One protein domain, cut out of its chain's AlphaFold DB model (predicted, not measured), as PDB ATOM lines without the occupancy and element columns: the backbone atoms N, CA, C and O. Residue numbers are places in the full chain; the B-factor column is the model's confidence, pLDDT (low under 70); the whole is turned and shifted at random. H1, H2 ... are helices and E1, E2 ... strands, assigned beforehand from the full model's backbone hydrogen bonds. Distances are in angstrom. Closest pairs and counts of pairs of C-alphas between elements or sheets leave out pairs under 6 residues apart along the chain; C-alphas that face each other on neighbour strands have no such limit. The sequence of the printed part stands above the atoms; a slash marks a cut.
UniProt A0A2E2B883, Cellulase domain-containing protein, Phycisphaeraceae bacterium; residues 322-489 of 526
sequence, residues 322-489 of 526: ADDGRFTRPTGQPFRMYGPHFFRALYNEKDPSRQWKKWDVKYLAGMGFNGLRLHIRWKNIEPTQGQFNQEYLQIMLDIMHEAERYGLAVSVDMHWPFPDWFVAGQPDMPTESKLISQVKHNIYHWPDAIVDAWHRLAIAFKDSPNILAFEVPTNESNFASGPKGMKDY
ATOM      1  N   ALA A 322     214.382 162.504 139.945       93.19
ATOM      2  CA  ALA A 322     213.289 161.537 139.999       93.19
ATOM      3  C   ALA A 322     213.350 160.553 138.814       93.19
ATOM      4  O   ALA A 322     214.072 160.787 137.845       93.19
ATOM      5  N   ASP A 323     212.554 159.481 138.858       93.56
ATOM      6  CA  ASP A 323     212.521 158.435 137.817       93.56
ATOM      7  C   ASP A 323     212.168 158.969 136.417       93.56
ATOM      8  O   ASP A 323     212.517 158.371 135.401       93.56
ATOM      9  N   ASP A 324     211.500 160.121 136.348       93.19
ATOM     10  CA  ASP A 324     211.170 160.818 135.103       93.19
ATOM     11  C   ASP A 324     212.301 161.723 134.571       93.19
ATOM     12  O   ASP A 324     212.112 162.460 133.600       93.19
ATOM     13  N   GLY A 325     213.470 161.693 135.213       91.44
ATOM     14  CA  GLY A 325     214.648 162.474 134.849       91.44
ATOM     15  C   GLY A 325     214.608 163.940 135.286       91.44
ATOM     16  O   GLY A 325     215.521 164.693 134.948       91.44
ATOM     17  N   ARG A 326     213.584 164.387 136.028       93.50
ATOM     18  CA  ARG A 326     213.491 165.777 136.498       93.50
ATOM     19  C   ARG A 326     214.184 165.958 137.842       93.50
ATOM     20  O   ARG A 326     214.031 165.161 138.768       93.50
ATOM     21  N   PHE A 327     214.889 167.079 137.978       95.31
ATOM     22  CA  PHE A 327     215.343 167.549 139.281       95.31
ATOM     23  C   PHE A 327     214.145 167.801 140.194       95.31
ATOM     24  O   PHE A 327     213.127 168.343 139.764       95.31
ATOM     25  N   THR A 328     214.280 167.424 141.457       95.00
ATOM     26  CA  THR A 328     213.209 167.464 142.447       95.00
ATOM     27  C   THR A 328     213.759 167.982 143.771       95.00
ATOM     28  O   THR A 328     214.870 167.639 144.185       95.00
ATOM     29  N   ARG A 329     212.989 168.863 144.419       94.12
ATOM     30  CA  ARG A 329     213.272 169.361 145.769       94.12
ATOM     31  C   ARG A 329     213.161 168.212 146.779       94.12
ATOM     32  O   ARG A 329     212.428 167.258 146.524       94.12
ATOM     33  N   PRO A 330     213.746 168.337 147.978       93.19
ATOM     34  CA  PRO A 330     213.604 167.306 149.010       93.19
ATOM     35  C   PRO A 330     212.145 167.109 149.462       93.19
ATOM     36  O   PRO A 330     211.773 166.063 149.980       93.19
ATOM     37  N   THR A 331     211.297 168.108 149.207       89.94
ATOM     38  CA  THR A 331     209.855 168.107 149.474       89.94
ATOM     39  C   THR A 331     209.030 167.377 148.404       89.94
ATOM     40  O   THR A 331     207.805 167.346 148.491       89.94
ATOM     41  N   GLY A 332     209.669 166.817 147.370       91.19
ATOM     42  CA  GLY A 332     209.017 166.090 146.275       91.19
ATOM     43  C   GLY A 332     208.515 166.967 145.122       91.19
ATOM     44  O   GLY A 332     208.000 166.456 144.131       91.19
ATOM     45  N   GLN A 333     208.665 168.290 145.215       91.62
ATOM     46  CA  GLN A 333     208.237 169.209 144.159       91.62
ATOM     47  C   GLN A 333     209.256 169.270 143.010       91.62
ATOM     48  O   GLN A 333     210.454 169.396 143.282       91.62
ATOM     49  N   PRO A 334     208.816 169.273 141.734       93.88
ATOM     50  CA  PRO A 334     209.711 169.478 140.603       93.88
ATOM     51  C   PRO A 334     210.531 170.764 140.742       93.88
ATOM     52  O   PRO A 334     210.025 171.817 141.136       93.88
ATOM     53  N   PHE A 335     211.803 170.682 140.378       94.12
ATOM     54  CA  PHE A 335     212.777 171.755 140.475       94.12
ATOM     55  C   PHE A 335     213.363 172.061 139.096       94.12
ATOM     56  O   PHE A 335     213.712 171.169 138.328       94.12
ATOM     57  N   ARG A 336     213.488 173.348 138.772       93.94
ATOM     58  CA  ARG A 336     214.232 173.821 137.600       93.94
ATOM     59  C   ARG A 336     215.249 174.826 138.085       93.94
ATOM     60  O   ARG A 336     214.859 175.872 138.599       93.94
ATOM     61  N   MET A 337     216.524 174.494 137.934       93.31
ATOM     62  CA  MET A 337     217.593 175.375 138.367       93.31
ATOM     63  C   MET A 337     217.619 176.634 137.496       93.31
ATOM     64  O   MET A 337     217.702 176.560 136.273       93.31
ATOM     65  N   TYR A 338     217.565 177.785 138.148       94.94
ATOM     66  CA  TYR A 338     217.809 179.104 137.599       94.94
ATOM     67  C   TYR A 338     218.813 179.782 138.527       94.94
ATOM     68  O   TYR A 338     218.468 180.243 139.617       94.94
ATOM     69  N   GLY A 339     220.079 179.758 138.118       93.19
ATOM     70  CA  GLY A 339     221.193 180.196 138.943       93.19
ATOM     71  C   GLY A 339     222.343 180.741 138.107       93.19
ATOM     72  O   GLY A 339     222.592 180.223 137.016       93.19
ATOM     73  N   PRO A 340     223.052 181.778 138.583       93.81
ATOM     74  CA  PRO A 340     224.179 182.339 137.859       93.81
ATOM     75  C   PRO A 340     225.456 181.530 138.094       93.81
ATOM     76  O   PRO A 340     225.582 180.762 139.054       93.81
ATOM     77  N   HIS A 341     226.460 181.789 137.255       92.06
ATOM     78  CA  HIS A 341     227.841 181.452 137.586       92.06
ATOM     79  C   HIS A 341     228.317 182.313 138.756       92.06
ATOM     80  O   HIS A 341     228.376 183.541 138.653       92.06
ATOM     81  N   PHE A 342     228.640 181.682 139.885       91.12
ATOM     82  CA  PHE A 342     228.978 182.399 141.108       91.12
ATOM     83  C   PHE A 342     230.453 182.811 141.128       91.12
ATOM     84  O   PHE A 342     231.271 182.271 141.870       91.12
ATOM     85  N   PHE A 343     230.798 183.820 140.323       82.88
ATOM     86  CA  PHE A 343     232.164 184.349 140.212       82.88
ATOM     87  C   PHE A 343     232.764 184.831 141.541       82.88
ATOM     88  O   PHE A 343     233.983 184.920 141.657       82.88
ATOM     89  N   ARG A 344     231.946 185.121 142.560       80.00
ATOM     90  CA  ARG A 344     232.432 185.499 143.898       80.00
ATOM     91  C   ARG A 344     233.074 184.323 144.659       80.00
ATOM     92  O   ARG A 344     233.814 184.560 145.606       80.00
ATOM     93  N   ALA A 345     232.880 183.077 144.205       83.06
ATOM     94  CA  ALA A 345     233.619 181.903 144.685       83.06
ATOM     95  C   ALA A 345     235.075 181.838 144.183       83.06
ATOM     96  O   ALA A 345     235.849 180.992 144.638       83.06
ATOM     97  N   LEU A 346     235.482 182.737 143.271       75.25
ATOM     98  CA  LEU A 346     236.879 182.919 142.872       75.25
ATOM     99  C   LEU A 346     237.686 183.518 144.028       75.25
ATOM    100  O   LEU A 346     238.070 184.688 144.012       75.25
ATOM    101  N   TYR A 347     237.970 182.689 145.028       67.00
ATOM    102  CA  TYR A 347     238.833 183.042 146.139       67.00
ATOM    103  C   TYR A 347     240.200 183.440 145.614       67.00
ATOM    104  O   TYR A 347     240.892 182.624 145.005       67.00
ATOM    105  N   ASN A 348     240.601 184.675 145.868       65.94
ATOM    106  CA  ASN A 348     241.953 185.134 145.646       65.94
ATOM    107  C   ASN A 348     242.480 185.665 146.978       65.94
ATOM    108  O   ASN A 348     242.101 186.752 147.399       65.94
ATOM    109  N   GLU A 349     243.372 184.913 147.618       58.56
ATOM    110  CA  GLU A 349     244.145 185.336 148.799       58.56
ATOM    111  C   GLU A 349     244.843 186.697 148.598       58.56
ATOM    112  O   GLU A 349     245.079 187.453 149.541       58.56
ATOM    113  N   LYS A 350     245.122 187.052 147.336       57.41
ATOM    114  CA  LYS A 350     245.748 188.316 146.944       57.41
ATOM    115  C   LYS A 350     244.750 189.423 146.613       57.41
ATOM    116  O   LYS A 350     245.189 190.546 146.397       57.41
ATOM    117  N   ASP A 351     243.453 189.132 146.551       59.00
ATOM    118  CA  ASP A 351     242.405 190.126 146.301       59.00
ATOM    119  C   ASP A 351     241.160 189.873 147.180       59.00
ATOM    120  O   ASP A 351     240.139 189.364 146.700       59.00
ATOM    121  N   PRO A 352     241.224 190.243 148.474       55.50
ATOM    122  CA  PRO A 352     240.113 190.116 149.417       55.50
ATOM    123  C   PRO A 352     238.831 190.846 148.996       55.50
ATOM    124  O   PRO A 352     237.739 190.429 149.377       55.50
ATOM    125  N   SER A 353     238.928 191.885 148.152       52.03
ATOM    126  CA  SER A 353     237.756 192.636 147.665       52.03
ATOM    127  C   SER A 353     236.810 191.774 146.811       52.03
ATOM    128  O   SER A 353     235.608 192.041 146.702       52.03
ATOM    129  N   ARG A 354     237.333 190.677 146.249       62.72
ATOM    130  CA  ARG A 354     236.581 189.715 145.433       62.72
ATOM    131  C   ARG A 354     235.993 188.554 146.215       62.72
ATOM    132  O   ARG A 354     235.291 187.744 145.614       62.72
ATOM    133  N   GLN A 355     236.243 188.473 147.519       73.44
ATOM    134  CA  GLN A 355     235.703 187.392 148.331       73.44
ATOM    135  C   GLN A 355     234.173 187.449 148.362       73.44
ATOM    136  O   GLN A 355     233.551 188.523 148.314       73.44
ATOM    137  N   TRP A 356     233.566 186.267 148.405       83.38
ATOM    138  CA  TRP A 356     232.146 186.122 148.667       83.38
ATOM    139  C   TRP A 356     231.811 186.634 150.076       83.38
ATOM    140  O   TRP A 356     232.654 186.683 150.974       83.38
ATOM    141  N   LYS A 357     230.562 187.038 150.257       83.69
ATOM    142  CA  LYS A 357     229.972 187.439 151.529       83.69
ATOM    143  C   LYS A 357     228.647 186.702 151.663       83.69
ATOM    144  O   LYS A 357     227.973 186.465 150.663       83.69
ATOM    145  N   LYS A 358     228.228 186.393 152.891       86.69
ATOM    146  CA  LYS A 358     226.950 185.699 153.146       86.69
ATOM    147  C   LYS A 358     225.760 186.373 152.463       86.69
ATOM    148  O   LYS A 358     224.905 185.716 151.875       86.69
ATOM    149  N   TRP A 359     225.758 187.704 152.445       84.06
ATOM    150  CA  TRP A 359     224.696 188.464 151.799       84.06
ATOM    151  C   TRP A 359     224.633 188.278 150.277       84.06
ATOM    152  O   TRP A 359     223.570 188.499 149.714       84.06
ATOM    153  N   ASP A 360     225.705 187.847 149.598       87.56
ATOM    154  CA  ASP A 360     225.647 187.564 148.157       87.56
ATOM    155  C   ASP A 360     224.600 186.476 147.877       87.56
ATOM    156  O   ASP A 360     223.780 186.614 146.974       87.56
ATOM    157  N   VAL A 361     224.590 185.422 148.699       92.88
ATOM    158  CA  VAL A 361     223.638 184.309 148.604       92.88
ATOM    159  C   VAL A 361     222.225 184.771 148.965       92.88
ATOM    160  O   VAL A 361     221.282 184.476 148.230       92.88
ATOM    161  N   LYS A 362     222.090 185.573 150.034       91.88
ATOM    162  CA  LYS A 362     220.819 186.214 150.408       91.88
ATOM    163  C   LYS A 362     220.217 186.983 149.235       91.88
ATOM    164  O   LYS A 362     219.048 186.796 148.917       91.88
ATOM    165  N   TYR A 363     220.997 187.833 148.570       89.12
ATOM    166  CA  TYR A 363     220.481 188.632 147.460       89.12
ATOM    167  C   TYR A 363     220.208 187.803 146.213       89.12
ATOM    168  O   TYR A 363     219.263 188.127 145.505       89.12
ATOM    169  N   LEU A 364     220.949 186.720 145.948       92.56
ATOM    170  CA  LEU A 364     220.583 185.788 144.877       92.56
ATOM    171  C   LEU A 364     219.179 185.207 145.099       92.56
ATOM    172  O   LEU A 364     218.337 185.302 144.205       92.56
ATOM    173  N   ALA A 365     218.905 184.693 146.301       94.75
ATOM    174  CA  ALA A 365     217.578 184.193 146.666       94.75
ATOM    175  C   ALA A 365     216.516 185.301 146.608       94.75
ATOM    176  O   ALA A 365     215.453 185.148 145.998       94.75
ATOM    177  N   GLY A 366     216.850 186.468 147.161       93.06
ATOM    178  CA  GLY A 366     216.024 187.666 147.108       93.06
ATOM    179  C   GLY A 366     215.667 188.057 145.682       93.06
ATOM    180  O   GLY A 366     214.508 188.348 145.440       93.06
ATOM    181  N   MET A 367     216.595 187.966 144.725       90.44
ATOM    182  CA  MET A 367     216.389 188.246 143.295       90.44
ATOM    183  C   MET A 367     215.593 187.161 142.546       90.44
ATOM    184  O   MET A 367     215.190 187.366 141.401       90.44
ATOM    185  N   GLY A 368     215.299 186.031 143.194       92.75
ATOM    186  CA  GLY A 368     214.511 184.936 142.624       92.75
ATOM    187  C   GLY A 368     215.348 183.873 141.915       92.75
ATOM    188  O   GLY A 368     214.787 182.991 141.262       92.75
ATOM    189  N   PHE A 369     216.677 183.920 142.048       95.94
ATOM    190  CA  PHE A 369     217.494 182.754 141.730       95.94
ATOM    191  C   PHE A 369     217.195 181.650 142.739       95.94
ATOM    192  O   PHE A 369     216.971 181.914 143.918       95.94
ATOM    193  N   ASN A 370     217.201 180.405 142.274       95.94
ATOM    194  CA  ASN A 370     216.932 179.232 143.107       95.94
ATOM    195  C   ASN A 370     218.120 178.255 143.144       95.94
ATOM    196  O   ASN A 370     218.013 177.148 143.671       95.94
ATOM    197  N   GLY A 371     219.258 178.664 142.585       96.94
ATOM    198  CA  GLY A 371     220.507 177.932 142.658       96.94
ATOM    199  C   GLY A 371     221.705 178.784 142.262       96.94
ATOM    200  O   GLY A 371     221.564 179.951 141.894       96.94
ATOM    201  N   LEU A 372     222.891 178.190 142.316       96.81
ATOM    202  CA  LEU A 372     224.135 178.780 141.834       96.81
ATOM    203  C   LEU A 372     225.066 177.715 141.255       96.81
ATOM    204  O   LEU A 372     225.055 176.558 141.678       96.81
ATOM    205  N   ARG A 373     225.891 178.113 140.288       96.38
ATOM    206  CA  ARG A 373     227.010 177.303 139.799       96.38
ATOM    207  C   ARG A 373     228.269 177.684 140.575       96.38
ATOM    208  O   ARG A 373     228.769 178.805 140.426       96.38
ATOM    209  N   LEU A 374     228.738 176.775 141.426       96.25
ATOM    210  CA  LEU A 374     229.860 176.961 142.339       96.25
ATOM    211  C   LEU A 374     231.181 176.647 141.639       96.25
ATOM    212  O   LEU A 374     231.508 175.490 141.393       96.25
ATOM    213  N   HIS A 375     231.944 177.700 141.370       92.69
ATOM    214  CA  HIS A 375     233.254 177.607 140.748       92.69
ATOM    215  C   HIS A 375     234.332 177.188 141.755       92.69
ATOM    216  O   HIS A 375     234.591 177.910 142.721       92.69
ATOM    217  N   ILE A 376     235.034 176.092 141.470       93.44
ATOM    218  CA  ILE A 376     236.153 175.582 142.269       93.44
ATOM    219  C   ILE A 376     237.396 175.513 141.389       93.44
ATOM    220  O   ILE A 376     237.493 174.663 140.510       93.44
ATOM    221  N   ARG A 377     238.392 176.369 141.629       91.31
ATOM    222  CA  ARG A 377     239.657 176.284 140.879       91.31
ATOM    223  C   ARG A 377     240.445 175.065 141.331       91.31
ATOM    224  O   ARG A 377     240.883 175.035 142.482       91.31
ATOM    225  N   TRP A 378     240.694 174.112 140.430       92.94
ATOM    226  CA  TRP A 378     241.378 172.871 140.806       92.94
ATOM    227  C   TRP A 378     242.778 173.142 141.381       92.94
ATOM    228  O   TRP A 378     243.116 172.653 142.455       92.94
ATOM    229  N   LYS A 379     243.548 174.045 140.755       91.31
ATOM    230  CA  LYS A 379     244.856 174.478 141.278       91.31
ATOM    231  C   LYS A 379     244.817 174.986 142.725       91.31
ATOM    232  O   LYS A 379     245.803 174.849 143.439       91.31
ATOM    233  N   ASN A 380     243.710 175.596 143.141       91.31
ATOM    234  CA  ASN A 380     243.591 176.170 144.478       91.31
ATOM    235  C   ASN A 380     243.098 175.148 145.498       91.31
ATOM    236  O   ASN A 380     243.545 175.188 146.640       91.31
ATOM    237  N   ILE A 381     242.162 174.274 145.108       94.38
ATOM    238  CA  ILE A 381     241.636 173.252 146.018       94.38
ATOM    239  C   ILE A 381     242.655 172.153 146.248       94.38
ATOM    240  O   ILE A 381     242.737 171.673 147.365       94.38
ATOM    241  N   GLU A 382     243.481 171.824 145.256       96.25
ATOM    242  CA  GLU A 382     244.503 170.782 145.339       96.25
ATOM    243  C   GLU A 382     245.862 171.295 144.828       96.25
ATOM    244  O   GLU A 382     246.328 170.916 143.744       96.25
ATOM    245  N   PRO A 383     246.518 172.198 145.579       93.88
ATOM    246  CA  PRO A 383     247.795 172.778 145.165       93.88
ATOM    247  C   PRO A 383     248.915 171.731 145.096       93.88
ATOM    248  O   PRO A 383     249.816 171.850 144.263       93.88
ATOM    249  N   THR A 384     248.820 170.685 145.921       95.19
ATOM    250  CA  THR A 384     249.714 169.525 145.953       95.19
ATOM    251  C   THR A 384     248.889 168.271 145.699       95.19
ATOM    252  O   THR A 384     247.817 168.123 146.285       95.19
ATOM    253  N   GLN A 385     249.386 167.365 144.854       95.56
ATOM    254  CA  GLN A 385     248.692 166.118 144.533       95.56
ATOM    255  C   GLN A 385     248.299 165.370 145.812       95.56
ATOM    256  O   GLN A 385     249.132 165.124 146.684       95.56
ATOM    257  N   GLY A 386     247.025 165.009 145.925       96.44
ATOM    258  CA  GLY A 386     246.494 164.286 147.072       96.44
ATOM    259  C   GLY A 386     246.077 165.152 148.258       96.44
ATOM    260  O   GLY A 386     245.471 164.629 149.192       96.44
ATOM    261  N   GLN A 387     246.387 166.450 148.259       97.19
ATOM    262  CA  GLN A 387     246.257 167.301 149.443       97.19
ATOM    263  C   GLN A 387     245.379 168.514 149.158       97.19
ATOM    264  O   GLN A 387     245.757 169.420 148.413       97.19
ATOM    265  N   PHE A 388     244.210 168.550 149.801       97.00
ATOM    266  CA  PHE A 388     243.328 169.703 149.692       97.00
ATOM    267  C   PHE A 388     243.774 170.866 150.574       97.00
ATOM    268  O   PHE A 388     244.078 170.682 151.755       97.00
ATOM    269  N   ASN A 389     243.729 172.074 150.010       94.50
ATOM    270  CA  ASN A 389     243.801 173.314 150.768       94.50
ATOM    271  C   ASN A 389     242.544 173.425 151.645       94.50
ATOM    272  O   ASN A 389     241.450 173.676 151.139       94.50
ATOM    273  N   GLN A 390     242.714 173.234 152.953       94.75
ATOM    274  CA  GLN A 390     241.602 173.193 153.904       94.75
ATOM    275  C   GLN A 390     240.875 174.533 154.026       94.75
ATOM    276  O   GLN A 390     239.655 174.548 154.144       94.75
ATOM    277  N   GLU A 391     241.586 175.657 153.935       89.81
ATOM    278  CA  GLU A 391     240.962 176.982 153.999       89.81
ATOM    279  C   GLU A 391     240.068 177.216 152.782       89.81
ATOM    280  O   GLU A 391     238.909 177.606 152.918       89.81
ATOM    281  N   TYR A 392     240.565 176.913 151.579       91.62
ATOM    282  CA  TYR A 392     239.757 177.067 150.371       91.62
ATOM    283  C   TYR A 392     238.596 176.068 150.325       91.62
ATOM    284  O   TYR A 392     237.495 176.434 149.912       91.62
ATOM    285  N   LEU A 393     238.804 174.836 150.803       95.06
ATOM    286  CA  LEU A 393     237.733 173.854 150.963       95.06
ATOM    287  C   LEU A 393     236.638 174.368 151.905       95.06
ATOM    288  O   LEU A 393     235.459 174.294 151.558       95.06
ATOM    289  N   GLN A 394     237.020 174.936 153.052       94.31
ATOM    290  CA  GLN A 394     236.076 175.495 154.015       94.31
ATOM    291  C   GLN A 394     235.260 176.636 153.403       94.31
ATOM    292  O   GLN A 394     234.048 176.672 153.577       94.31
ATOM    293  N   ILE A 395     235.876 177.508 152.598       92.38
ATOM    294  CA  ILE A 395     235.159 178.566 151.868       92.38
ATOM    295  C   ILE A 395     234.090 177.968 150.940       92.38
ATOM    296  O   ILE A 395     232.982 178.498 150.867       92.38
ATOM    297  N   MET A 396     234.385 176.871 150.230       95.88
ATOM    298  CA  MET A 396     233.397 176.213 149.360       95.88
ATOM    299  C   MET A 396     232.244 175.610 150.171       95.88
ATOM    300  O   MET A 396     231.084 175.758 149.783       95.88
ATOM    301  N   LEU A 397     232.553 174.971 151.303       96.88
ATOM    302  CA  LEU A 397     231.558 174.429 152.232       96.88
ATOM    303  C   LEU A 397     230.677 175.533 152.821       96.88
ATOM    304  O   LEU A 397     229.459 175.388 152.840       96.88
ATOM    305  N   ASP A 398     231.257 176.663 153.214       96.06
ATOM    306  CA  ASP A 398     230.508 177.796 153.756       96.06
ATOM    307  C   ASP A 398     229.552 178.402 152.719       96.06
ATOM    308  O   ASP A 398     228.414 178.728 153.057       96.06
ATOM    309  N   ILE A 399     229.968 178.500 151.447       96.56
ATOM    310  CA  ILE A 399     229.076 178.930 150.357       96.56
ATOM    311  C   ILE A 399     227.919 177.938 150.191       96.56
ATOM    312  O   ILE A 399     226.777 178.364 150.036       96.56
ATOM    313  N   MET A 400     228.191 176.630 150.227       97.56
ATOM    314  CA  MET A 400     227.151 175.601 150.105       97.56
ATOM    315  C   MET A 400     226.177 175.614 151.286       97.56
ATOM    316  O   MET A 400     224.970 175.543 151.061       97.56
ATOM    317  N   HIS A 401     226.674 175.764 152.515       96.94
ATOM    318  CA  HIS A 401     225.848 175.892 153.716       96.94
ATOM    319  C   HIS A 401     224.972 177.145 153.672       96.94
ATOM    320  O   HIS A 401     223.785 177.090 153.992       96.94
ATOM    321  N   GLU A 402     225.528 178.278 153.243       97.31
ATOM    322  CA  GLU A 402     224.744 179.500 153.094       97.31
ATOM    323  C   GLU A 402     223.718 179.358 151.958       97.31
ATOM    324  O   GLU A 402     222.575 179.777 152.106       97.31
ATOM    325  N   ALA A 403     224.074 178.715 150.842       97.69
ATOM    326  CA  ALA A 403     223.138 178.422 149.755       97.69
ATOM    327  C   ALA A 403     221.972 177.548 150.233       97.69
ATOM    328  O   ALA A 403     220.818 177.843 149.924       97.69
ATOM    329  N   GLU A 404     222.251 176.526 151.042       97.31
ATOM    330  CA  GLU A 404     221.219 175.678 151.631       97.31
ATOM    331  C   GLU A 404     220.274 176.479 152.535       97.31
ATOM    332  O   GLU A 404     219.056 176.323 152.435       97.31
ATOM    333  N   ARG A 405     220.811 177.361 153.387       96.69
ATOM    334  CA  ARG A 405     220.007 178.221 154.272       96.69
ATOM    335  C   ARG A 405     218.910 178.949 153.494       96.69
ATOM    336  O   ARG A 405     217.775 178.999 153.959       96.69
ATOM    337  N   TYR A 406     219.233 179.446 152.304       96.75
ATOM    338  CA  TYR A 406     218.307 180.153 151.417       96.75
ATOM    339  C   TYR A 406     217.557 179.248 150.422       96.75
ATOM    340  O   TYR A 406     216.904 179.750 149.509       96.75
ATOM    341  N   GLY A 407     217.629 177.922 150.574       95.19
ATOM    342  CA  GLY A 407     216.936 176.964 149.710       95.19
ATOM    343  C   GLY A 407     217.461 176.923 148.272       95.19
ATOM    344  O   GLY A 407     216.716 176.551 147.359       95.19
ATOM    345  N   LEU A 408     218.723 177.317 148.064       97.31
ATOM    346  CA  LEU A 408     219.389 177.336 146.766       97.31
ATOM    347  C   LEU A 408     220.118 176.016 146.493       97.31
ATOM    348  O   LEU A 408     220.917 175.543 147.306       97.31
ATOM    349  N   ALA A 409     219.894 175.469 145.299       97.31
ATOM    350  CA  ALA A 409     220.635 174.323 144.781       97.31
ATOM    351  C   ALA A 409     222.033 174.719 144.269       97.31
ATOM    352  O   ALA A 409     222.241 175.831 143.782       97.31
ATOM    353  N   VAL A 410     222.986 173.791 144.306       97.88
ATOM    354  CA  VAL A 410     224.372 174.009 143.871       97.88
ATOM    355  C   VAL A 410     224.736 173.059 142.730       97.88
ATOM    356  O   VAL A 410     224.609 171.843 142.862       97.88
ATOM    357  N   SER A 411     225.219 173.614 141.616       96.69
ATOM    358  CA  SER A 411     225.955 172.868 140.582       96.69
ATOM    359  C   SER A 411     227.448 173.048 140.836       96.69
ATOM    360  O   SER A 411     227.924 174.183 140.848       96.69
ATOM    361  N   VAL A 412     228.178 171.964 141.088       97.00
ATOM    362  CA  VAL A 412     229.614 172.006 141.393       97.00
ATOM    363  C   VAL A 412     230.423 171.966 140.102       97.00
ATOM    364  O   VAL A 412     230.318 171.017 139.329       97.00
ATOM    365  N   ASP A 413     231.272 172.970 139.909       94.81
ATOM    366  CA  ASP A 413     232.108 173.163 138.727       94.81
ATOM    367  C   ASP A 413     233.592 173.164 139.126       94.81
ATOM    368  O   ASP A 413     234.120 174.161 139.629       94.81
ATOM    369  N   MET A 414     234.272 172.025 138.927       92.81
ATOM    370  CA  MET A 414     235.728 171.949 139.058       92.81
ATOM    371  C   MET A 414     236.367 172.548 137.804       92.81
ATOM    372  O   MET A 414     236.328 171.975 136.716       92.81
ATOM    373  N   HIS A 415     236.966 173.721 137.963       91.31
ATOM    374  CA  HIS A 415     237.315 174.612 136.870       91.31
ATOM    375  C   HIS A 415     238.833 174.822 136.745       91.31
ATOM    376  O   HIS A 415     239.602 174.704 137.707       91.31
ATOM    377  N   TRP A 416     239.274 175.180 135.538       85.31
ATOM    378  CA  TRP A 416     240.647 175.601 135.250       85.31
ATOM    379  C   TRP A 416     240.995 176.944 135.937       85.31
ATOM    380  O   TRP A 416     240.092 177.743 136.209       85.31
ATOM    381  N   PRO A 417     242.287 177.249 136.199       85.31
ATOM    382  CA  PRO A 417     243.487 176.484 135.836       85.31
ATOM    383  C   PRO A 417     243.674 175.202 136.660       85.31
ATOM    384  O   PRO A 417     243.319 175.151 137.839       85.31
ATOM    385  N   PHE A 418     244.276 174.187 136.037       88.88
ATOM    386  CA  PHE A 418     244.655 172.938 136.705       88.88
ATOM    387  C   PHE A 418     245.955 173.097 137.515       88.88
ATOM    388  O   PHE A 418     246.744 174.003 137.215       88.88
ATOM    389  N   PRO A 419     246.181 172.264 138.551       90.50
ATOM    390  CA  PRO A 419     247.405 172.302 139.345       90.50
ATOM    391  C   PRO A 419     248.665 172.080 138.501       90.50
ATOM    392  O   PRO A 419     248.648 171.312 137.540       90.50
ATOM    393  N   ASP A 420     249.784 172.700 138.884       88.44
ATOM    394  CA  ASP A 420     251.030 172.598 138.107       88.44
ATOM    395  C   ASP A 420     251.557 171.151 138.071       88.44
ATOM    396  O   ASP A 420     252.055 170.710 137.035       88.44
ATOM    397  N   TRP A 421     251.374 170.391 139.160       90.69
ATOM    398  CA  TRP A 421     251.713 168.964 139.225       90.69
ATOM    399  C   TRP A 421     250.894 168.126 138.236       90.69
ATOM    400  O   TRP A 421     251.422 167.190 137.648       90.69
ATOM    401  N   PHE A 422     249.627 168.484 138.013       90.62
ATOM    402  CA  PHE A 422     248.771 167.780 137.067       90.62
ATOM    403  C   PHE A 422     249.231 168.080 135.644       90.62
ATOM    404  O   PHE A 422     249.500 167.163 134.879       90.62
ATOM    405  N   VAL A 423     249.422 169.361 135.307       87.06
ATOM    406  CA  VAL A 423     249.864 169.781 133.964       87.06
ATOM    407  C   VAL A 423     251.238 169.192 133.601       87.06
ATOM    408  O   VAL A 423     251.491 168.900 132.429       87.06
ATOM    409  N   ALA A 424     252.113 168.970 134.587       85.31
ATOM    410  CA  ALA A 424     253.413 168.328 134.390       85.31
ATOM    411  C   ALA A 424     253.323 166.876 133.883       85.31
ATOM    412  O   ALA A 424     254.306 166.380 133.335       85.31
ATOM    413  N   GLY A 425     252.162 166.224 133.983       85.06
ATOM    414  CA  GLY A 425     251.970 164.840 133.556       85.06
ATOM    415  C   GLY A 425     252.357 163.824 134.628       85.06
ATOM    416  O   GLY A 425     252.762 164.177 135.734       85.06
ATOM    417  N   GLN A 426     252.205 162.543 134.293       88.38
ATOM    418  CA  GLN A 426     252.552 161.455 135.209       88.38
ATOM    419  C   GLN A 426     254.069 161.439 135.455       88.38
ATOM    420  O   GLN A 426     254.820 161.761 134.533       88.38
ATOM    421  N   PRO A 427     254.549 161.040 136.649       86.50
ATOM    422  CA  PRO A 427     255.983 161.032 136.955       86.50
ATOM    423  C   PRO A 427     256.846 160.248 135.952       86.50
ATOM    424  O   PRO A 427     257.975 160.639 135.668       86.50
ATOM    425  N   ASP A 428     256.313 159.160 135.397       87.94
ATOM    426  CA  ASP A 428     256.949 158.297 134.395       87.94
ATOM    427  C   ASP A 428     256.632 158.698 132.942       87.94
ATOM    428  O   ASP A 428     257.290 158.239 132.007       87.94
ATOM    429  N   MET A 429     255.651 159.579 132.738       85.88
ATOM    430  CA  MET A 429     255.223 160.090 131.435       85.88
ATOM    431  C   MET A 429     254.980 161.606 131.501       85.88
ATOM    432  O   MET A 429     253.836 162.058 131.335       85.88
ATOM    433  N   PRO A 430     256.032 162.409 131.749       82.62
ATOM    434  CA  PRO A 430     255.882 163.847 131.887       82.62
ATOM    435  C   PRO A 430     255.446 164.485 130.564       82.62
ATOM    436  O   PRO A 430     255.842 164.067 129.473       82.62
ATOM    437  N   THR A 431     254.655 165.545 130.670       76.94
ATOM    438  CA  THR A 431     254.316 166.434 129.558       76.94
ATOM    439  C   THR A 431     255.567 167.221 129.144       76.94
ATOM    440  O   THR A 431     256.356 167.643 129.993       76.94
ATOM    441  N   GLU A 432     255.768 167.470 127.844       68.94
ATOM    442  CA  GLU A 432     256.895 168.293 127.371       68.94
ATOM    443  C   GLU A 432     256.870 169.697 128.025       68.94
ATOM    444  O   GLU A 432     255.954 170.499 127.828       68.94
ATOM    445  N   SER A 433     257.916 170.021 128.796       58.12
ATOM    446  CA  SER A 433     257.948 171.165 129.726       58.12
ATOM    447  C   SER A 433     257.761 172.544 129.081       58.12
ATOM    448  O   SER A 433     257.233 173.459 129.715       58.12
ATOM    449  N   LYS A 434     258.129 172.704 127.802       56.69
ATOM    450  CA  LYS A 434     257.951 173.959 127.043       56.69
ATOM    451  C   LYS A 434     256.480 174.281 126.722       56.69
ATOM    452  O   LYS A 434     256.203 175.391 126.277       56.69
ATOM    453  N   LEU A 435     255.551 173.350 126.963       56.62
ATOM    454  CA  LEU A 435     254.126 173.457 126.617       56.62
ATOM    455  C   LEU A 435     253.212 173.693 127.833       56.62
ATOM    456  O   LEU A 435     252.076 174.143 127.680       56.62
ATOM    457  N   ILE A 436     253.724 173.475 129.048       56.47
ATOM    458  CA  ILE A 436     253.004 173.612 130.331       56.47
ATOM    459  C   ILE A 436     252.407 175.023 130.517       56.47
ATOM    460  O   ILE A 436     251.343 175.195 131.115       56.47
ATOM    461  N   SER A 437     253.048 176.060 129.965       52.75
ATOM    462  CA  SER A 437     252.553 177.441 130.040       52.75
ATOM    463  C   SER A 437     251.420 177.752 129.054       52.75
ATOM    464  O   SER A 437     250.647 178.676 129.318       52.75
ATOM    465  N   GLN A 438     251.291 176.984 127.967       55.34
ATOM    466  CA  GLN A 438     250.346 177.226 126.869       55.34
ATOM    467  C   GLN A 438     249.103 176.329 126.939       55.34
ATOM    468  O   GLN A 438     248.065 176.692 126.391       55.34
ATOM    469  N   VAL A 439     249.171 175.190 127.643       61.00
ATOM    470  CA  VAL A 439     248.130 174.153 127.575       61.00
ATOM    471  C   VAL A 439     247.586 173.748 128.949       61.00
ATOM    472  O   VAL A 439     247.611 172.591 129.351       61.00
ATOM    473  N   LYS A 440     247.047 174.723 129.689       65.44
ATOM    474  CA  LYS A 440     246.563 174.553 131.080       65.44
ATOM    475  C   LYS A 440     245.149 173.965 131.237       65.44
ATOM    476  O   LYS A 440     244.542 174.138 132.291       65.44
ATOM    477  N   HIS A 441     244.596 173.372 130.180       71.81
ATOM    478  CA  HIS A 441     243.171 173.027 130.106       71.81
ATOM    479  C   HIS A 441     242.871 171.669 129.430       71.81
ATOM    480  O   HIS A 441     241.702 171.328 129.264       71.81
ATOM    481  N   ASN A 442     243.893 170.853 129.110       81.75
ATOM    482  CA  ASN A 442     243.677 169.464 128.671       81.75
ATOM    483  C   ASN A 442     243.591 168.535 129.881       81.75
ATOM    484  O   ASN A 442     244.569 168.353 130.599       81.75
ATOM    485  N   ILE A 443     242.417 167.953 130.092       85.88
ATOM    486  CA  ILE A 443     242.135 167.116 131.254       85.88
ATOM    487  C   ILE A 443     242.477 165.634 131.001       85.88
ATOM    488  O   ILE A 443     242.888 164.923 131.905       85.88
ATOM    489  N   TYR A 444     242.383 165.141 129.764       86.75
ATOM    490  CA  TYR A 444     242.362 163.698 129.479       86.75
ATOM    491  C   TYR A 444     243.731 163.004 129.505       86.75
ATOM    492  O   TYR A 444     243.809 161.784 129.348       86.75
ATOM    493  N   HIS A 445     244.825 163.744 129.691       86.31
ATOM    494  CA  HIS A 445     246.161 163.148 129.675       86.31
ATOM    495  C   HIS A 445     246.495 162.354 130.948       86.31
ATOM    496  O   HIS A 445     247.427 161.548 130.924       86.31
ATOM    497  N   TRP A 446     245.749 162.537 132.042       89.69
ATOM    498  CA  TRP A 446     245.933 161.777 133.281       89.69
ATOM    499  C   TRP A 446     244.593 161.471 133.975       89.69
ATOM    500  O   TRP A 446     244.274 162.074 134.998       89.69
ATOM    501  N   PRO A 447     243.801 160.517 133.442       90.12
ATOM    502  CA  PRO A 447     242.467 160.206 133.961       90.12
ATOM    503  C   PRO A 447     242.435 159.836 135.448       90.12
ATOM    504  O   PRO A 447     241.573 160.326 136.174       90.12
ATOM    505  N   ASP A 448     243.402 159.040 135.912       93.00
ATOM    506  CA  ASP A 448     243.444 158.555 137.298       93.00
ATOM    507  C   ASP A 448     243.526 159.697 138.317       93.00
ATOM    508  O   ASP A 448     242.826 159.670 139.325       93.00
ATOM    509  N   ALA A 449     244.308 160.743 138.030       93.81
ATOM    510  CA  ALA A 449     244.401 161.908 138.905       93.81
ATOM    511  C   ALA A 449     243.088 162.709 138.966       93.81
ATOM    512  O   ALA A 449     242.751 163.245 140.019       93.81
ATOM    513  N   ILE A 450     242.317 162.764 137.872       92.94
ATOM    514  CA  ILE A 450     240.991 163.405 137.870       92.94
ATOM    515  C   ILE A 450     240.009 162.605 138.728       92.94
ATOM    516  O   ILE A 450     239.255 163.180 139.510       92.94
ATOM    517  N   VAL A 451     239.995 161.279 138.560       95.56
ATOM    518  CA  VAL A 451     239.101 160.380 139.302       95.56
ATOM    519  C   VAL A 451     239.400 160.453 140.796       95.56
ATOM    520  O   VAL A 451     238.479 160.574 141.599       95.56
ATOM    521  N   ASP A 452     240.678 160.446 141.161       96.94
ATOM    522  CA  ASP A 452     241.150 160.589 142.536       96.94
ATOM    523  C   ASP A 452     240.753 161.950 143.152       96.94
ATOM    524  O   ASP A 452     240.211 162.003 144.261       96.94
ATOM    525  N   ALA A 453     240.899 163.051 142.404       96.12
ATOM    526  CA  ALA A 453     240.435 164.370 142.836       96.12
ATOM    527  C   ALA A 453     238.911 164.413 143.053       96.12
ATOM    528  O   ALA A 453     238.447 164.883 144.095       96.12
ATOM    529  N   TRP A 454     238.124 163.863 142.121       96.69
ATOM    530  CA  TRP A 454     236.669 163.761 142.272       96.69
ATOM    531  C   TRP A 454     236.256 162.863 143.436       96.69
ATOM    532  O   TRP A 454     235.295 163.187 144.131       96.69
ATOM    533  N   HIS A 455     236.976 161.771 143.693       97.25
ATOM    534  CA  HIS A 455     236.717 160.904 144.837       97.25
ATOM    535  C   HIS A 455     236.893 161.663 146.159       97.25
ATOM    536  O   HIS A 455     236.014 161.622 147.023       97.25
ATOM    537  N   ARG A 456     237.980 162.431 146.296       97.31
ATOM    538  CA  ARG A 456     238.196 163.299 147.462       97.31
ATOM    539  C   ARG A 456     237.137 164.395 147.585       97.31
ATOM    540  O   ARG A 456     236.642 164.620 148.689       97.31
ATOM    541  N   LEU A 457     236.761 165.055 146.483       96.62
ATOM    542  CA  LEU A 457     235.689 166.059 146.490       96.62
ATOM    543  C   LEU A 457     234.352 165.444 146.915       96.62
ATOM    544  O   LEU A 457     233.654 166.024 147.739       96.62
ATOM    545  N   ALA A 458     234.017 164.252 146.417       95.69
ATOM    546  CA  ALA A 458     232.800 163.546 146.797       95.69
ATOM    547  C   ALA A 458     232.769 163.224 148.298       95.69
ATOM    548  O   ALA A 458     231.732 163.400 148.930       95.69
ATOM    549  N   ILE A 459     233.899 162.813 148.891       97.19
ATOM    550  CA  ILE A 459     234.011 162.607 150.345       97.19
ATOM    551  C   ILE A 459     233.820 163.925 151.098       97.19
ATOM    552  O   ILE A 459     233.056 163.965 152.060       97.19
ATOM    553  N   ALA A 460     234.495 164.992 150.663       97.56
ATOM    554  CA  ALA A 460     234.447 166.293 151.324       97.56
ATOM    555  C   ALA A 460     233.053 166.935 151.260       97.56
ATOM    556  O   ALA A 460     232.632 167.604 152.197       97.56
ATOM    557  N   PHE A 461     232.326 166.719 150.164       97.31
ATOM    558  CA  PHE A 461     231.022 167.329 149.905       97.31
ATOM    559  C   PHE A 461     229.845 166.412 150.208       97.31
ATOM    560  O   PHE A 461     228.695 166.803 149.998       97.31
ATOM    561  N   LYS A 462     230.102 165.197 150.708       95.50
ATOM    562  CA  LYS A 462     229.052 164.203 150.935       95.50
ATOM    563  C   LYS A 462     227.933 164.764 151.804       95.50
ATOM    564  O   LYS A 462     226.786 164.448 151.534       95.50
ATOM    565  N   ASP A 463     228.226 165.610 152.786       95.44
ATOM    566  CA  ASP A 463     227.236 166.103 153.746       95.44
ATOM    567  C   ASP A 463     226.513 167.384 153.294       95.44
ATOM    568  O   ASP A 463     225.618 167.838 153.999       95.44
ATOM    569  N   SER A 464     226.817 167.913 152.099       97.38
ATOM    570  CA  SER A 464     226.108 169.040 151.479       97.38
ATOM    571  C   SER A 464     224.852 168.540 150.751       97.38
ATOM    572  O   SER A 464     224.957 167.925 149.682       97.38
ATOM    573  N   PRO A 465     223.637 168.753 151.288       96.62
ATOM    574  CA  PRO A 465     222.431 168.153 150.721       96.62
ATOM    575  C   PRO A 465     221.889 168.906 149.499       96.62
ATOM    576  O   PRO A 465     221.136 168.338 148.710       96.62
ATOM    577  N   ASN A 466     222.282 170.165 149.323       97.12
ATOM    578  CA  ASN A 466     221.828 171.039 148.246       97.12
ATOM    579  C   ASN A 466     222.647 170.923 146.953       97.12
ATOM    580  O   ASN A 466     222.376 171.659 146.002       97.12
ATOM    581  N   ILE A 467     223.619 170.010 146.875       97.00
ATOM    582  CA  ILE A 467     224.294 169.708 145.609       97.00
ATOM    583  C   ILE A 467     223.319 168.974 144.691       97.00
ATOM    584  O   ILE A 467     222.836 167.890 145.010       97.00
ATOM    585  N   LEU A 468     223.058 169.577 143.536       94.44
ATOM    586  CA  LEU A 468     222.153 169.055 142.519       94.44
ATOM    587  C   LEU A 468     222.894 168.336 141.392       94.44
ATOM    588  O   LEU A 468     222.388 167.362 140.841       94.44
ATOM    589  N   ALA A 469     224.068 168.846 141.024       93.25
ATOM    590  CA  ALA A 469     224.830 168.364 139.884       93.25
ATOM    591  C   ALA A 469     226.334 168.574 140.081       93.25
ATOM    592  O   ALA A 469     226.766 169.467 140.812       93.25
ATOM    593  N   PHE A 470     227.111 167.759 139.371       94.25
ATOM    594  CA  PHE A 470     228.553 167.894 139.215       94.25
ATOM    595  C   PHE A 470     228.869 168.053 137.728       94.25
ATOM    596  O   PHE A 470     228.421 167.252 136.906       94.25
ATOM    597  N   GLU A 471     229.644 169.072 137.377       93.12
ATOM    598  CA  GLU A 471     230.096 169.304 136.008       93.12
ATOM    599  C   GLU A 471     231.382 168.517 135.751       93.12
ATOM    600  O   GLU A 471     232.467 168.887 136.203       93.12
ATOM    601  N   VAL A 472     231.244 167.394 135.043       91.94
ATOM    602  CA  VAL A 472     232.315 166.415 134.834       91.94
ATOM    603  C   VAL A 472     232.839 166.404 133.387       91.94
ATOM    604  O   VAL A 472     232.063 166.600 132.452       91.94
ATOM    605  N   PRO A 473     234.138 166.110 133.171       88.69
ATOM    606  CA  PRO A 473     235.156 165.955 134.209       88.69
ATOM    607  C   PRO A 473     235.627 167.306 134.779       88.69
ATOM    608  O   PRO A 473     236.073 167.324 135.920       88.69
ATOM    609  N   THR A 474     235.521 168.398 134.008       88.62
ATOM    610  CA  THR A 474     235.739 169.813 134.391       88.62
ATOM    611  C   THR A 474     235.007 170.750 133.405       88.62
ATOM    612  O   THR A 474     234.477 170.280 132.395       88.62
ATOM    613  N   ASN A 475     235.011 172.074 133.632       87.81
ATOM    614  CA  ASN A 475     234.448 173.065 132.695       87.81
ATOM    615  C   ASN A 475     235.049 172.986 131.279       87.81
ATOM    616  O   ASN A 475     236.249 173.222 131.109       87.81
ATOM    617  N   GLU A 476     234.191 172.792 130.268       84.06
ATOM    618  CA  GLU A 476     234.517 172.883 128.829       84.06
ATOM    619  C   GLU A 476     235.815 172.148 128.460       84.06
ATOM    620  O   GLU A 476     236.703 172.681 127.791       84.06
ATOM    621  N   SER A 477     235.942 170.910 128.947       79.94
ATOM    622  CA  SER A 477     237.147 170.107 128.762       79.94
ATOM    623  C   SER A 477     237.494 169.950 127.286       79.94
ATOM    624  O   SER A 477     236.750 169.348 126.508       79.94
ATOM    625  N   ASN A 478     238.666 170.448 126.907       75.62
ATOM    626  CA  ASN A 478     239.155 170.280 125.553       75.62
ATOM    627  C   ASN A 478     239.756 168.885 125.343       75.62
ATOM    628  O   ASN A 478     240.122 168.180 126.286       75.62
ATOM    629  N   PHE A 479     239.915 168.525 124.074       75.56
ATOM    630  CA  PHE A 479     240.696 167.372 123.667       75.56
ATOM    631  C   PHE A 479     241.904 167.854 122.865       75.56
ATOM    632  O   PHE A 479     241.742 168.481 121.820       75.56
ATOM    633  N   ALA A 480     243.113 167.539 123.337       68.88
ATOM    634  CA  ALA A 480     244.354 167.737 122.587       68.88
ATOM    635  C   ALA A 480     244.673 169.201 122.197       68.88
ATOM    636  O   ALA A 480     245.161 169.454 121.099       68.88
ATOM    637  N   SER A 481     244.470 170.175 123.091       69.75
ATOM    638  CA  SER A 481     244.720 171.610 122.826       69.75
ATOM    639  C   SER A 481     246.199 172.044 122.768       69.75
ATOM    640  O   SER A 481     246.516 173.192 123.079       69.75
ATOM    641  N   GLY A 482     247.121 171.142 122.441       71.31
ATOM    642  CA  GLY A 482     248.551 171.443 122.347       71.31
ATOM    643  C   GLY A 482     248.976 171.902 120.944       71.31
ATOM    644  O   GLY A 482     248.301 171.565 119.968       71.31
ATOM    645  N   PRO A 483     250.100 172.628 120.793       74.88
ATOM    646  CA  PRO A 483     250.668 172.975 119.488       74.88
ATOM    647  C   PRO A 483     250.894 171.779 118.549       74.88
ATOM    648  O   PRO A 483     250.815 171.942 117.334       74.88
ATOM    649  N   LYS A 484     251.156 170.575 119.083       77.62
ATOM    650  CA  LYS A 484     251.259 169.325 118.303       77.62
ATOM    651  C   LYS A 484     250.047 168.404 118.511       77.62
ATOM    652  O   LYS A 484     250.094 167.218 118.162       77.62
ATOM    653  N   GLY A 485     248.960 168.923 119.075       79.06
ATOM    654  CA  GLY A 485     247.750 168.175 119.383       79.06
ATOM    655  C   GLY A 485     247.985 167.096 120.442       79.06
ATOM    656  O   GLY A 485     248.566 167.335 121.496       79.06
ATOM    657  N   MET A 486     247.547 165.867 120.153       80.81
ATOM    658  CA  MET A 486     247.666 164.727 121.074       80.81
ATOM    659  C   MET A 486     249.125 164.323 121.334       80.81
ATOM    660  O   MET A 486     249.424 163.745 122.374       80.81
ATOM    661  N   LYS A 487     250.043 164.630 120.407       81.75
ATOM    662  CA  LYS A 487     251.458 164.233 120.509       81.75
ATOM    663  C   LYS A 487     252.185 164.885 121.681       81.75
ATOM    664  O   LYS A 487     253.205 164.361 122.107       81.75
ATOM    665  N   ASP A 488     251.643 165.978 122.205       78.94
ATOM    666  CA  ASP A 488     252.173 166.657 123.387       78.94
ATOM    667  C   ASP A 488     251.911 165.872 124.687       78.94
ATOM    668  O   ASP A 488     252.463 166.205 125.733       78.94
ATOM    669  N   TYR A 489     251.103 164.805 124.619       81.62
ATOM    670  CA  TYR A 489     250.643 164.015 125.756       81.62
ATOM    671  C   TYR A 489     250.945 162.522 125.548       81.62
ATOM    672  O   TYR A 489     250.113 161.797 124.987       81.62
TER     673      TYR A 489
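AT A GLANCE: This is residues 322 to 489 of the 526 residues of the protein "Cellulase domain-containing protein" of Phycisphaeraceae bacterium (UniProt A0A2E2B883). A small, parallel three-stranded sheet has H3 and H5 over one face, making two layers, with long loops round this core. Residues 322 to 357 pass the E1 edge; H4, H6 and residues 424 to 446 lie beyond the strands' far ends. Of 168 residues printed, 71 are in named elements, under half: H1 E1 H2 H3 E2 H4 H5 E3 H6, class mixed. The whole is compact, radius of gyration of the C-alphas 17.5 A, spans 50 by 42 by 26 A.

HOW THE PARTS SIT: H1, residues 358 to 366, precedes edge strand E1, residues 371 to 377. H2, residues 378 to 381, and H3, residues 390 to 405, join E1 to its parallel neighbour E2, residues 409 to 415, a strand-helix-strand unit with right-handed crossover; N 374 and O 411, 2.8 A apart, are within hydrogen-bond range. H3 runs along the strands over E1 and E2, height over the sheet 10.0 A. H1 and H2 only graze the sheet; H1 touches H3 residues 399 to 403, closest C-alphas Val 361 and Ala 403, 6.0 A. H4, residues 420 to 423, not on the sheet, and H5, residues 447 to 461, on it, lead right-handed from E2 to parallel edge strand E3, residues 467 to 471; N 468 and O 410 are 2.8 A apart. H6, residues 485 to 488, is apart from H5. Every O i to N i+4 pair is within hydrogen-bond range in H1, H3 and H5; H2, H4 and H6 are too short for one.

IN THESE COORDINATES: H1 begins at C-alpha 358 (226.950, 185.699, 153.146). E1 spans 19.3 A, H3 22.2 A, E2 18.5 A and H5 20.9 A. H6 ends at C-alpha 488 (252.173, 166.657, 123.387).

THE WHOLE: The printed part has no cut. The links H4 to H5 and E3 to H6 are long. Residues 347 to 354, 432 to 440 and 480 to 481 have pLDDT under 70.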